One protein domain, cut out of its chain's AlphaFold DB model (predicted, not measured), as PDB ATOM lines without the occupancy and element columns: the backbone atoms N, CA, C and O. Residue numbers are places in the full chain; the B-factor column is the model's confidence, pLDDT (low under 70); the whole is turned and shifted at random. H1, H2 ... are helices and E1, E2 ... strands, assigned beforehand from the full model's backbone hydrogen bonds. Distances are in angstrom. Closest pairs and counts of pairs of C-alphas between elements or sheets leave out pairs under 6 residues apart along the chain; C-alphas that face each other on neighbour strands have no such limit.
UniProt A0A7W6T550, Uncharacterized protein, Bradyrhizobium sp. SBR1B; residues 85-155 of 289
ATOM      1  N   ASP A  85      69.061  83.996 110.172       89.81
ATOM      2  CA  ASP A  85      69.372  82.689 110.763       89.81
ATOM      3  C   ASP A  85      70.856  82.586 111.086       89.81
ATOM      4  O   ASP A  85      71.235  82.212 112.195       89.81
ATOM      5  N   VAL A  86      71.689  82.949 110.114       89.75
ATOM      6  CA  VAL A  86      73.137  82.784 110.182       89.75
ATOM      7  C   VAL A  86      73.812  84.036 109.641       89.75
ATOM      8  O   VAL A  86      73.439  84.555 108.592       89.75
ATOM      9  N   ILE A  87      74.842  84.510 110.331       89.81
ATOM     10  CA  ILE A  87      75.813  85.432 109.741       89.81
ATOM     11  C   ILE A  87      77.175  84.756 109.688       89.81
ATOM     12  O   ILE A  87      77.687  84.319 110.716       89.81
ATOM     13  N   GLY A  88      77.770  84.697 108.500       87.25
ATOM     14  CA  GLY A  88      79.167  84.323 108.319       87.25
ATOM     15  C   GLY A  88      80.066  85.558 108.323       87.25
ATOM     16  O   GLY A  88      79.796  86.520 107.609       87.25
ATOM     17  N   VAL A  89      81.141  85.548 109.111       87.00
ATOM     18  CA  VAL A  89      82.176  86.596 109.111       87.00
ATOM     19  C   VAL A  89      83.428  86.067 108.410       87.00
ATOM     20  O   VAL A  89      84.018  85.086 108.865       87.00
ATOM     21  N   GLY A  90      83.819  86.723 107.320       81.31
ATOM     22  CA  GLY A  90      84.834  86.295 106.353       81.31
ATOM     23  C   GLY A  90      84.221  85.511 105.186       81.31
ATOM     24  O   GLY A  90      83.350  84.669 105.404       81.31
ATOM     25  N   ILE A  91      84.682  85.741 103.954       83.56
ATOM     26  CA  ILE A  91      84.309  84.951 102.758       83.56
ATOM     27  C   ILE A  91      85.526  84.127 102.303       83.56
ATOM     28  O   ILE A  91      86.017  84.212 101.179       83.56
ATOM     29  N   GLY A  92      86.052  83.323 103.230       79.06
ATOM     30  CA  GLY A  92      87.051  82.291 102.941       79.06
ATOM     31  C   GLY A  92      86.420  80.968 102.474       79.06
ATOM     32  O   GLY A  92      85.195  80.836 102.497       79.06
ATOM     33  N   PRO A  93      87.234  79.954 102.114       79.75
ATOM     34  CA  PRO A  93      86.758  78.645 101.649       79.75
ATOM     35  C   PRO A  93      85.689  78.012 102.549       79.75
ATOM     36  O   PRO A  93      84.704  77.471 102.057       79.75
ATOM     37  N   LEU A  94      85.865  78.123 103.871       85.31
ATOM     38  CA  LEU A  94      84.934  77.596 104.870       85.31
ATOM     39  C   LEU A  94      83.543  78.218 104.722       85.31
ATOM     40  O   LEU A  94      82.551  77.505 104.578       85.31
ATOM     41  N   ASN A  95      83.466  79.548 104.729       87.69
ATOM     42  CA  ASN A  95      82.191  80.255 104.650       87.69
ATOM     43  C   ASN A  95      81.600  80.227 103.237       87.69
ATOM     44  O   ASN A  95      80.383  80.223 103.101       87.69
ATOM     45  N   LEU A  96      82.430  80.129 102.194       86.94
ATOM     46  CA  LEU A  96      81.958  79.916 100.827       86.94
ATOM     47  C   LEU A  96      81.328  78.525 100.658       86.94
ATOM     48  O   LEU A  96      80.254  78.404 100.074       86.94
ATOM     49  N   SER A  97      81.950  77.486 101.225       88.81
ATOM     50  CA  SER A  97      81.375  76.137 101.270       88.81
ATOM     51  C   SER A  97      80.061  76.121 102.054       88.81
ATOM     52  O   SER A  97      79.074  75.553 101.587       88.81
ATOM     53  N   LEU A  98      80.009  76.809 103.199       89.94
ATOM     54  CA  LEU A  98      78.780  76.942 103.975       89.94
ATOM     55  C   LEU A  98      77.685  77.688 103.199       89.94
ATOM     56  O   LEU A  98      76.537  77.258 103.225       89.94
ATOM     57  N   ALA A  99      78.023  78.768 102.494       89.75
ATOM     58  CA  ALA A  99      77.076  79.510 101.667       89.75
ATOM     59  C   ALA A  99      76.467  78.621 100.574       89.75
ATOM     60  O   ALA A  99      75.250  78.609 100.414       89.75
ATOM     61  N   ALA A 100      77.297  77.826  99.888       90.38
ATOM     62  CA  ALA A 100      76.841  76.875  98.875       90.38
ATOM     63  C   ALA A 100      75.920  75.786  99.455       90.38
ATOM     64  O   ALA A 100      74.941  75.406  98.823       90.38
ATOM     65  N   LEU A 101      76.200  75.304 100.671       93.31
ATOM     66  CA  LEU A 101      75.352  74.321 101.356       93.31
ATOM     67  C   LEU A 101      74.045  74.918 101.898       93.31
ATOM     68  O   LEU A 101      73.062  74.194 102.044       93.31
ATOM     69  N   ILE A 102      74.035  76.212 102.224       92.00
ATOM     70  CA  ILE A 102      72.853  76.921 102.727       92.00
ATOM     71  C   ILE A 102      71.923  77.359 101.591       92.00
ATOM     72  O   ILE A 102      70.717  77.410 101.819       92.00
ATOM     73  N   GLU A 103      72.440  77.643 100.394       90.56
ATOM     74  CA  GLU A 103      71.664  78.106  99.231       90.56
ATOM     75  C   GLU A 103      70.377  77.301  98.946       90.56
ATOM     76  O   GLU A 103      69.324  77.933  98.836       90.56
ATOM     77  N   PRO A 104      70.378  75.953  98.956       92.00
ATOM     78  CA  PRO A 104      69.161  75.175  98.708       92.00
ATOM     79  C   PRO A 104      68.221  75.085  99.926       92.00
ATOM     80  O   PRO A 104      67.199  74.398  99.882       92.00
ATOM     81  N   THR A 105      68.562  75.721 101.049       90.38
ATOM     82  CA  THR A 105      67.811  75.654 102.310       90.38
ATOM     83  C   THR A 105      66.980  76.926 102.528       90.38
ATOM     84  O   THR A 105      67.277  77.975 101.961       90.38
ATOM     85  N   PRO A 106      65.948  76.903 103.392       86.88
ATOM     86  CA  PRO A 106      65.177  78.106 103.706       86.88
ATOM     87  C   PRO A 106      65.889  79.063 104.680       86.88
ATOM     88  O   PRO A 106      65.275  80.046 105.093       86.88
ATOM     89  N   LEU A 107      67.124  78.762 105.103       88.06
ATOM     90  CA  LEU A 107      67.849  79.561 106.089       88.06
ATOM     91  C   LEU A 107      68.287  80.896 105.488       88.06
ATOM     92  O   LEU A 107      68.860  80.954 104.401       88.06
ATOM     93  N   ARG A 108      68.089  81.973 106.245       86.12
ATOM     94  CA  ARG A 108      68.529  83.308 105.842       86.12
ATOM     95  C   ARG A 108      69.936  83.557 106.331       86.12
ATOM     96  O   ARG A 108      70.158  83.800 107.522       86.12
ATOM     97  N   ALA A 109      70.874  83.487 105.402       89.81
ATOM     98  CA  ALA A 109      72.270  83.735 105.681       89.81
ATOM     99  C   ALA A 109      72.752  85.032 105.039       89.81
ATOM    100  O   ALA A 109      72.365  85.373 103.923       89.81
ATOM    101  N   LEU A 110      73.633  85.729 105.750       89.38
ATOM    102  CA  LEU A 110      74.423  86.831 105.212       89.38
ATOM    103  C   LEU A 110      75.897  86.559 105.498       89.38
ATOM    104  O   LEU A 110      76.265  86.263 106.632       89.38
ATOM    105  N   PHE A 111      76.745  86.692 104.484       88.12
ATOM    106  CA  PHE A 111      78.190  86.546 104.627       88.12
ATOM    107  C   PHE A 111      78.859  87.906 104.444       88.12
ATOM    108  O   PHE A 111      78.634  88.589 103.447       88.12
ATOM    109  N   LEU A 112      79.647  88.312 105.436       83.44
ATOM    110  CA  LEU A 112      80.296  89.615 105.512       83.44
ATOM    111  C   LEU A 112      81.794  89.464 105.250       83.44
ATOM    112  O   LEU A 112      82.449  88.647 105.890       83.44
ATOM    113  N   GLU A 113      82.349  90.297 104.376       80.00
ATOM    114  CA  GLU A 113      83.786  90.371 104.104       80.00
ATOM    115  C   GLU A 113      84.267  91.816 104.266       80.00
ATOM    116  O   GLU A 113      83.569  92.765 103.907       80.00
ATOM    117  N   LYS A 114      85.456  91.989 104.849       72.12
ATOM    118  CA  LYS A 114      86.096  93.296 105.031       72.12
ATOM    119  C   LYS A 114      86.685  93.818 103.716       72.12
ATOM    120  O   LYS A 114      86.836  95.026 103.554       72.12
ATOM    121  N   ARG A 115      87.080  92.911 102.822       62.75
ATOM    122  CA  ARG A 115      87.791  93.195 101.568       62.75
ATOM    123  C   ARG A 115      86.838  93.468 100.406       62.75
ATOM    124  O   ARG A 115      85.757  92.896 100.318       62.75
ATOM    125  N   ASN A 116      87.298  94.292  99.463       47.06
ATOM    126  CA  ASN A 116      86.543  94.647  98.256       47.06
ATOM    127  C   ASN A 116      86.677  93.611  97.119       47.06
ATOM    128  O   ASN A 116      86.011  93.751  96.094       47.06
ATOM    129  N   THR A 117      87.531  92.593  97.281       42.38
ATOM    130  CA  THR A 117      87.789  91.521  96.306       42.38
ATOM    131  C   THR A 117      87.923  90.167  97.010       42.38
ATOM    132  O   THR A 117      88.407  90.085  98.141       42.38
ATOM    133  N   LEU A 118      87.482  89.097  96.340       44.97
ATOM    134  CA  LEU A 118      87.567  87.726  96.847       44.97
ATOM    135  C   LEU A 118      88.989  87.194  96.604       44.97
ATOM    136  O   LEU A 118      89.343  86.863  95.477       44.97
ATOM    137  N   VAL A 119      89.814  87.167  97.652       48.44
ATOM    138  CA  VAL A 119      91.220  86.728  97.604       48.44
ATOM    139  C   VAL A 119      91.470  85.722  98.725       48.44
ATOM    140  O   VAL A 119      91.141  85.986  99.884       48.44
ATOM    141  N   TRP A 120      92.054  84.571  98.387       44.34
ATOM    142  CA  TRP A 120      92.501  83.564  99.354       44.34
ATOM    143  C   TRP A 120      93.947  83.869  99.794       44.34
ATOM    144  O   TRP A 120      94.791  84.116  98.941       44.34
ATOM    145  N   HIS A 121      94.206  83.839 101.117       41.69
ATOM    146  CA  HIS A 121      95.410  84.314 101.858       41.69
ATOM    147  C   HIS A 121      95.393  85.836 102.224       41.69
ATOM    148  O   HIS A 121      94.725  86.635 101.570       41.69
ATOM    149  N   PRO A 122      95.919  86.270 103.393       46.28
ATOM    150  CA  PRO A 122      95.113  86.554 104.592       46.28
ATOM    151  C   PRO A 122      95.022  88.034 104.997       46.28
ATOM    152  O   PRO A 122      95.867  88.841 104.615       46.28
ATOM    153  N   GLY A 123      93.993  88.386 105.791       36.72
ATOM    154  CA  GLY A 123      93.860  89.706 106.430       36.72
ATOM    155  C   GLY A 123      92.521  90.016 107.135       36.72
ATOM    156  O   GLY A 123      91.713  90.767 106.595       36.72
ATOM    157  N   LEU A 124      92.419  89.542 108.388       46.00
ATOM    158  CA  LEU A 124      91.783  90.115 109.598       46.00
ATOM    159  C   LEU A 124      90.252  90.231 109.781       46.00
ATOM    160  O   LEU A 124      89.554  90.985 109.098       46.00
ATOM    161  N   VAL A 125      89.834  89.646 110.920       43.28
ATOM    162  CA  VAL A 125      88.792  90.115 111.854       43.28
ATOM    163  C   VAL A 125      88.740  91.643 111.892       43.28
ATOM    164  O   VAL A 125      89.751  92.337 111.998       43.28
ATOM    165  N   LEU A 126      87.530  92.180 111.802       39.72
ATOM    166  CA  LEU A 126      87.270  93.611 111.852       39.72
ATOM    167  C   LEU A 126      87.680  94.188 113.225       39.72
ATOM    168  O   LEU A 126      87.093  93.801 114.239       39.72
ATOM    169  N   PRO A 127      88.622  95.151 113.295       35.62
ATOM    170  CA  PRO A 127      88.801  95.925 114.516       35.62
ATOM    171  C   PRO A 127      87.486  96.654 114.822       35.62
ATOM    172  O   PRO A 127      86.899  97.281 113.934       35.62
ATOM    173  N   ASN A 128      87.039  96.551 116.077       39.78
ATOM    174  CA  ASN A 128      85.757  97.034 116.616       39.78
ATOM    175  C   ASN A 128      84.513  96.160 116.368       39.78
ATOM    176  O   ASN A 128      83.413  96.594 116.711       39.78
ATOM    177  N   SER A 129      84.635  94.931 115.853       39.91
ATOM    178  CA  SER A 129      83.489  94.009 115.860       39.91
ATOM    179  C   SER A 129      83.245  93.463 117.264       39.91
ATOM    180  O   SER A 129      84.000  92.644 117.778       39.91
ATOM    181  N   ARG A 130      82.172  93.940 117.897       47.50
ATOM    182  CA  ARG A 130      81.671  93.418 119.170       47.50
ATOM    183  C   ARG A 130      80.564  92.409 118.892       47.50
ATOM    184  O   ARG A 130      79.565  92.762 118.271       47.50
ATOM    185  N   LEU A 131      80.737  91.182 119.378       53.56
ATOM    186  CA  LEU A 131      79.636  90.237 119.526       53.56
ATOM    187  C   LEU A 131      78.933  90.550 120.842       53.56
ATOM    188  O   LEU A 131      79.535  90.467 121.911       53.56
ATOM    189  N   GLN A 132      77.665  90.935 120.760       46.62
ATOM    190  CA  GLN A 132      76.807  91.046 121.931       46.62
ATOM    191  C   GLN A 132      75.750  89.954 121.864       46.62
ATOM    192  O   GLN A 132      75.036  89.827 120.866       46.62
ATOM    193  N   VAL A 133      75.676  89.161 122.929       49.78
ATOM    194  CA  VAL A 133      74.662  88.124 123.096       49.78
ATOM    195  C   VAL A 133      73.464  88.761 123.787       49.78
ATOM    196  O   VAL A 133      73.590  89.309 124.879       49.78
ATOM    197  N   SER A 134      72.309  88.711 123.137       54.94
ATOM    198  CA  SER A 134      71.019  89.052 123.737       54.94
ATOM    199  C   SER A 134      70.182  87.785 123.895       54.94
ATOM    200  O   SER A 134      70.453  86.779 123.237       54.94
ATOM    201  N   SER A 135      69.138  87.834 124.723       60.91
ATOM    202  CA  SER A 135      68.142  86.754 124.834       60.91
ATOM    203  C   SER A 135      67.533  86.364 123.480       60.91
ATOM    204  O   SER A 135      67.130  85.220 123.292       60.91
ATOM    205  N   ASP A 136      67.537  87.289 122.517       68.12
ATOM    206  CA  ASP A 136      66.990  87.107 121.179       68.12
ATOM    207  C   ASP A 136      68.054  86.768 120.120       68.12
ATOM    208  O   ASP A 136      67.741  86.751 118.936       68.12
ATOM    209  N   GLY A 137      69.302  86.468 120.482       76.69
ATOM    210  CA  GLY A 137      70.372  86.105 119.540       76.69
ATOM    211  C   GLY A 137      71.538  87.093 119.517       76.69
ATOM    212  O   GLY A 137      71.713  87.900 120.433       76.69
ATOM    213  N   TYR A 138      72.361  87.015 118.474       78.06
ATOM    214  CA  TYR A 138      73.591  87.786 118.325       78.06
ATOM    215  C   TYR A 138      73.349  89.109 117.607       78.06
ATOM    216  O   TYR A 138      72.705  89.155 116.558       78.06
ATOM    217  N   ARG A 139      73.945  90.175 118.141       81.94
ATOM    218  CA  ARG A 139      74.074  91.469 117.469       81.94
ATOM    219  C   ARG A 139      75.486  91.616 116.908       81.94
ATOM    220  O   ARG A 139      76.455  91.521 117.659       81.94
ATOM    221  N   ILE A 140      75.583  91.832 115.596       80.25
ATOM    222  CA  ILE A 140      76.837  91.960 114.849       80.25
ATOM    223  C   ILE A 140      76.917  93.386 114.314       80.25
ATOM    224  O   ILE A 140      76.149  93.758 113.429       80.25
ATOM    225  N   SER A 141      77.849  94.181 114.829       78.69
ATOM    226  CA  SER A 141      78.070  95.551 114.355       78.69
ATOM    227  C   SER A 141      79.266  95.625 113.402       78.69
ATOM    228  O   SER A 141      80.368  95.166 113.720       78.69
ATOM    229  N   THR A 142      79.040  96.225 112.235       77.69
ATOM    230  CA  THR A 142      80.073  96.684 111.300       77.69
ATOM    231  C   THR A 142      80.254  98.198 111.444       77.69
ATOM    232  O   THR A 142      79.552  98.850 112.218       77.69
ATOM    233  N   LYS A 143      81.190  98.791 110.691       73.50
ATOM    234  CA  LYS A 143      81.383 100.254 110.680       73.50
ATOM    235  C   LYS A 143      80.158 101.025 110.176       73.50
ATOM    236  O   LYS A 143      80.042 102.211 110.457       73.50
ATOM    237  N   THR A 144      79.294 100.376 109.403       72.62
ATOM    238  CA  THR A 144      78.202 101.025 108.668       72.62
ATOM    239  C   THR A 144      76.830 100.609 109.163       72.62
ATOM    240  O   THR A 144      75.866 101.350 109.005       72.62
ATOM    241  N   THR A 145      76.706  99.395 109.699       77.06
ATOM    242  CA  THR A 145      75.407  98.760 109.911       77.06
ATOM    243  C   THR A 145      75.492  97.759 111.054       77.06
ATOM    244  O   THR A 145      76.548  97.206 111.348       77.06
ATOM    245  N   THR A 146      74.366  97.518 111.717       80.38
ATOM    246  CA  THR A 146      74.243  96.463 112.724       80.38
ATOM    247  C   THR A 146      73.210  95.441 112.272       80.38
ATOM    248  O   THR A 146      72.125  95.809 111.833       80.38
ATOM    249  N   TYR A 147      73.551  94.165 112.414       82.31
ATOM    250  CA  TYR A 147      72.716  93.028 112.049       82.31
ATOM    251  C   TYR A 147      72.334  92.215 113.287       82.31
ATOM    252  O   TYR A 147      73.057  92.204 114.286       82.31
ATOM    253  N   LEU A 148      71.210  91.506 113.199       86.81
ATOM    254  CA  LEU A 148      70.770  90.537 114.200       86.81
ATOM    255  C   LEU A 148      70.725  89.144 113.575       86.81
ATOM    256  O   LEU A 148      70.159  88.987 112.493       86.81
ATOM    257  N   ALA A 149      71.286  88.145 114.255       85.38
ATOM    258  CA  ALA A 149      71.302  86.759 113.790       85.38
ATOM    259  C   ALA A 149      71.085  85.752 114.922       85.38
ATOM    260  O   ALA A 149      71.475  85.991 116.064       85.38
ATOM    261  N   ARG A 150      70.496  84.593 114.615       87.56
ATOM    262  CA  ARG A 150      70.387  83.478 115.574       87.56
ATOM    263  C   ARG A 150      71.732  82.792 115.816       87.56
ATOM    264  O   ARG A 150      72.016  82.417 116.948       87.56
ATOM    265  N   ALA A 151      72.551  82.662 114.777       87.25
ATOM    266  CA  ALA A 151      73.876  82.061 114.840       87.25
ATOM    267  C   ALA A 151      74.919  82.913 114.108       87.25
ATOM    268  O   ALA A 151      74.611  83.616 113.142       87.25
ATOM    269  N   VAL A 152      76.168  82.809 114.558       86.94
ATOM    270  CA  VAL A 152      77.328  83.438 113.921       86.94
ATOM    271  C   VAL A 152      78.364  82.364 113.612       86.94
ATOM    272  O   VAL A 152      78.688  81.554 114.477       86.94
ATOM    273  N   VAL A 153      78.889  82.371 112.387       87.56
ATOM    274  CA  VAL A 153      79.986  81.505 111.944       87.56
ATOM    275  C   VAL A 153      81.198  82.375 111.637       87.56
ATOM    276  O   VAL A 153      81.143  83.268 110.793       87.56
ATOM    277  N   VAL A 154      82.307  82.127 112.329       84.44
ATOM    278  CA  VAL A 154      83.545  82.900 112.169       84.44
ATOM    279  C   VAL A 154      84.512  82.103 111.295       84.44
ATOM    280  O   VAL A 154      85.015  81.065 111.707       84.44
ATOM    281  N   GLY A 155      84.751  82.591 110.077       80.75
ATOM    282  CA  GLY A 155      85.576  81.954 109.045       80.75
ATOM    283  C   GLY A 155      86.596  82.926 108.448       80.75
ATOM    284  O   GLY A 155      86.756  83.003 107.234       80.75
TER     285      GLY A 155
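AT A GLANCE: This is residues 85 to 155 of the 289 residues of an uncharacterized protein of Bradyrhizobium sp. SBR1B (UniProt A0A7W6T550). One strongly twisted sheet of five strands makes the body, and its strand E5 bends sharply at residue 150, giving the sheet two wings: in one, E2, E1 and residues 151 to 154 of E5 run side by side, with helix H1 packed over E1 and the edge of E2, and in the other, residues 146 to 149 of E5 pair with E4, and E4 with E3. A long loop, residues 113 to 130, joins the two edge strands E2 and E3. The printed part has 71 residues, with one named helix and five named strands in the order E1, H1, E2, E3, E4, E5; the sheet is mixed, in the order E2, E1, E5, E4, E3, and the class is mixed, helices and strands. The whole is compact, with a radius of gyration of the C-alphas of 12.3 A, and flat, spanning 35 by 32 by 16 A.

IN THESE COORDINATES: E1, residues 85 to 89, begins with C-alpha 85 at (69.372, 82.689, 110.763) and is 13.5 A long. H1 is residues 93 to 102, 14.1 A from first to last C-alpha, beginning at (86.758, 78.645, 101.649). E2 is residues 109 to 112 and E3 residues 131 to 134. E4, residues 137 to 141, is 13.2 A long. E5, residues 146 to 154, is 16.5 A long and ends with C-alpha 154 at (83.545, 82.900, 112.169).

HOW THE PARTS SIT: E1 and E2 are parallel at 17 degrees, with N 112 and O 88 2.8 A apart. E1 is also parallel to E5, with N 89 and O 153 at 2.8 A. E5 bends by 106 degrees at residue 150, and its pairing is staggered: residues 151 to 154 pair with E1, residues 146 to 149 with E4. E3, E4 and E5 form a meander, each strand the antiparallel neighbour of the one before, in two hairpins. N 147 and O 140 are 2.8 A apart between E5 and E4, and N 134 and O 137 2.9 A between E3 and E4. H1 is on the sheet at a height of 9.7 A, two layers with the helix on one face. It lies over E1 and only just over E2, where 3 of its C-alphas fall, and runs along the strands at 15 degrees to E1 on the local plane. The closest C-alphas of H1 and E1 are those of Asn 95 and Gly 88, 6.3 A apart. E1, H1 and E2 form a strand-helix-strand unit, two parallel neighbour strands with a helix between, and its crossover is right-handed. Every O i to N i+4 pair of H1 is within hydrogen-bond range. E2 and E3 are apart.

THE WHOLE: The two C-alphas farthest apart, those of His 121 and Ser 135, are 35.7 A apart. The printed part has no cut, and its long link is E2 to E3, with 18 residues. The mean pLDDT of the printed part is 73.2, and residues 115 to 136 are under 70.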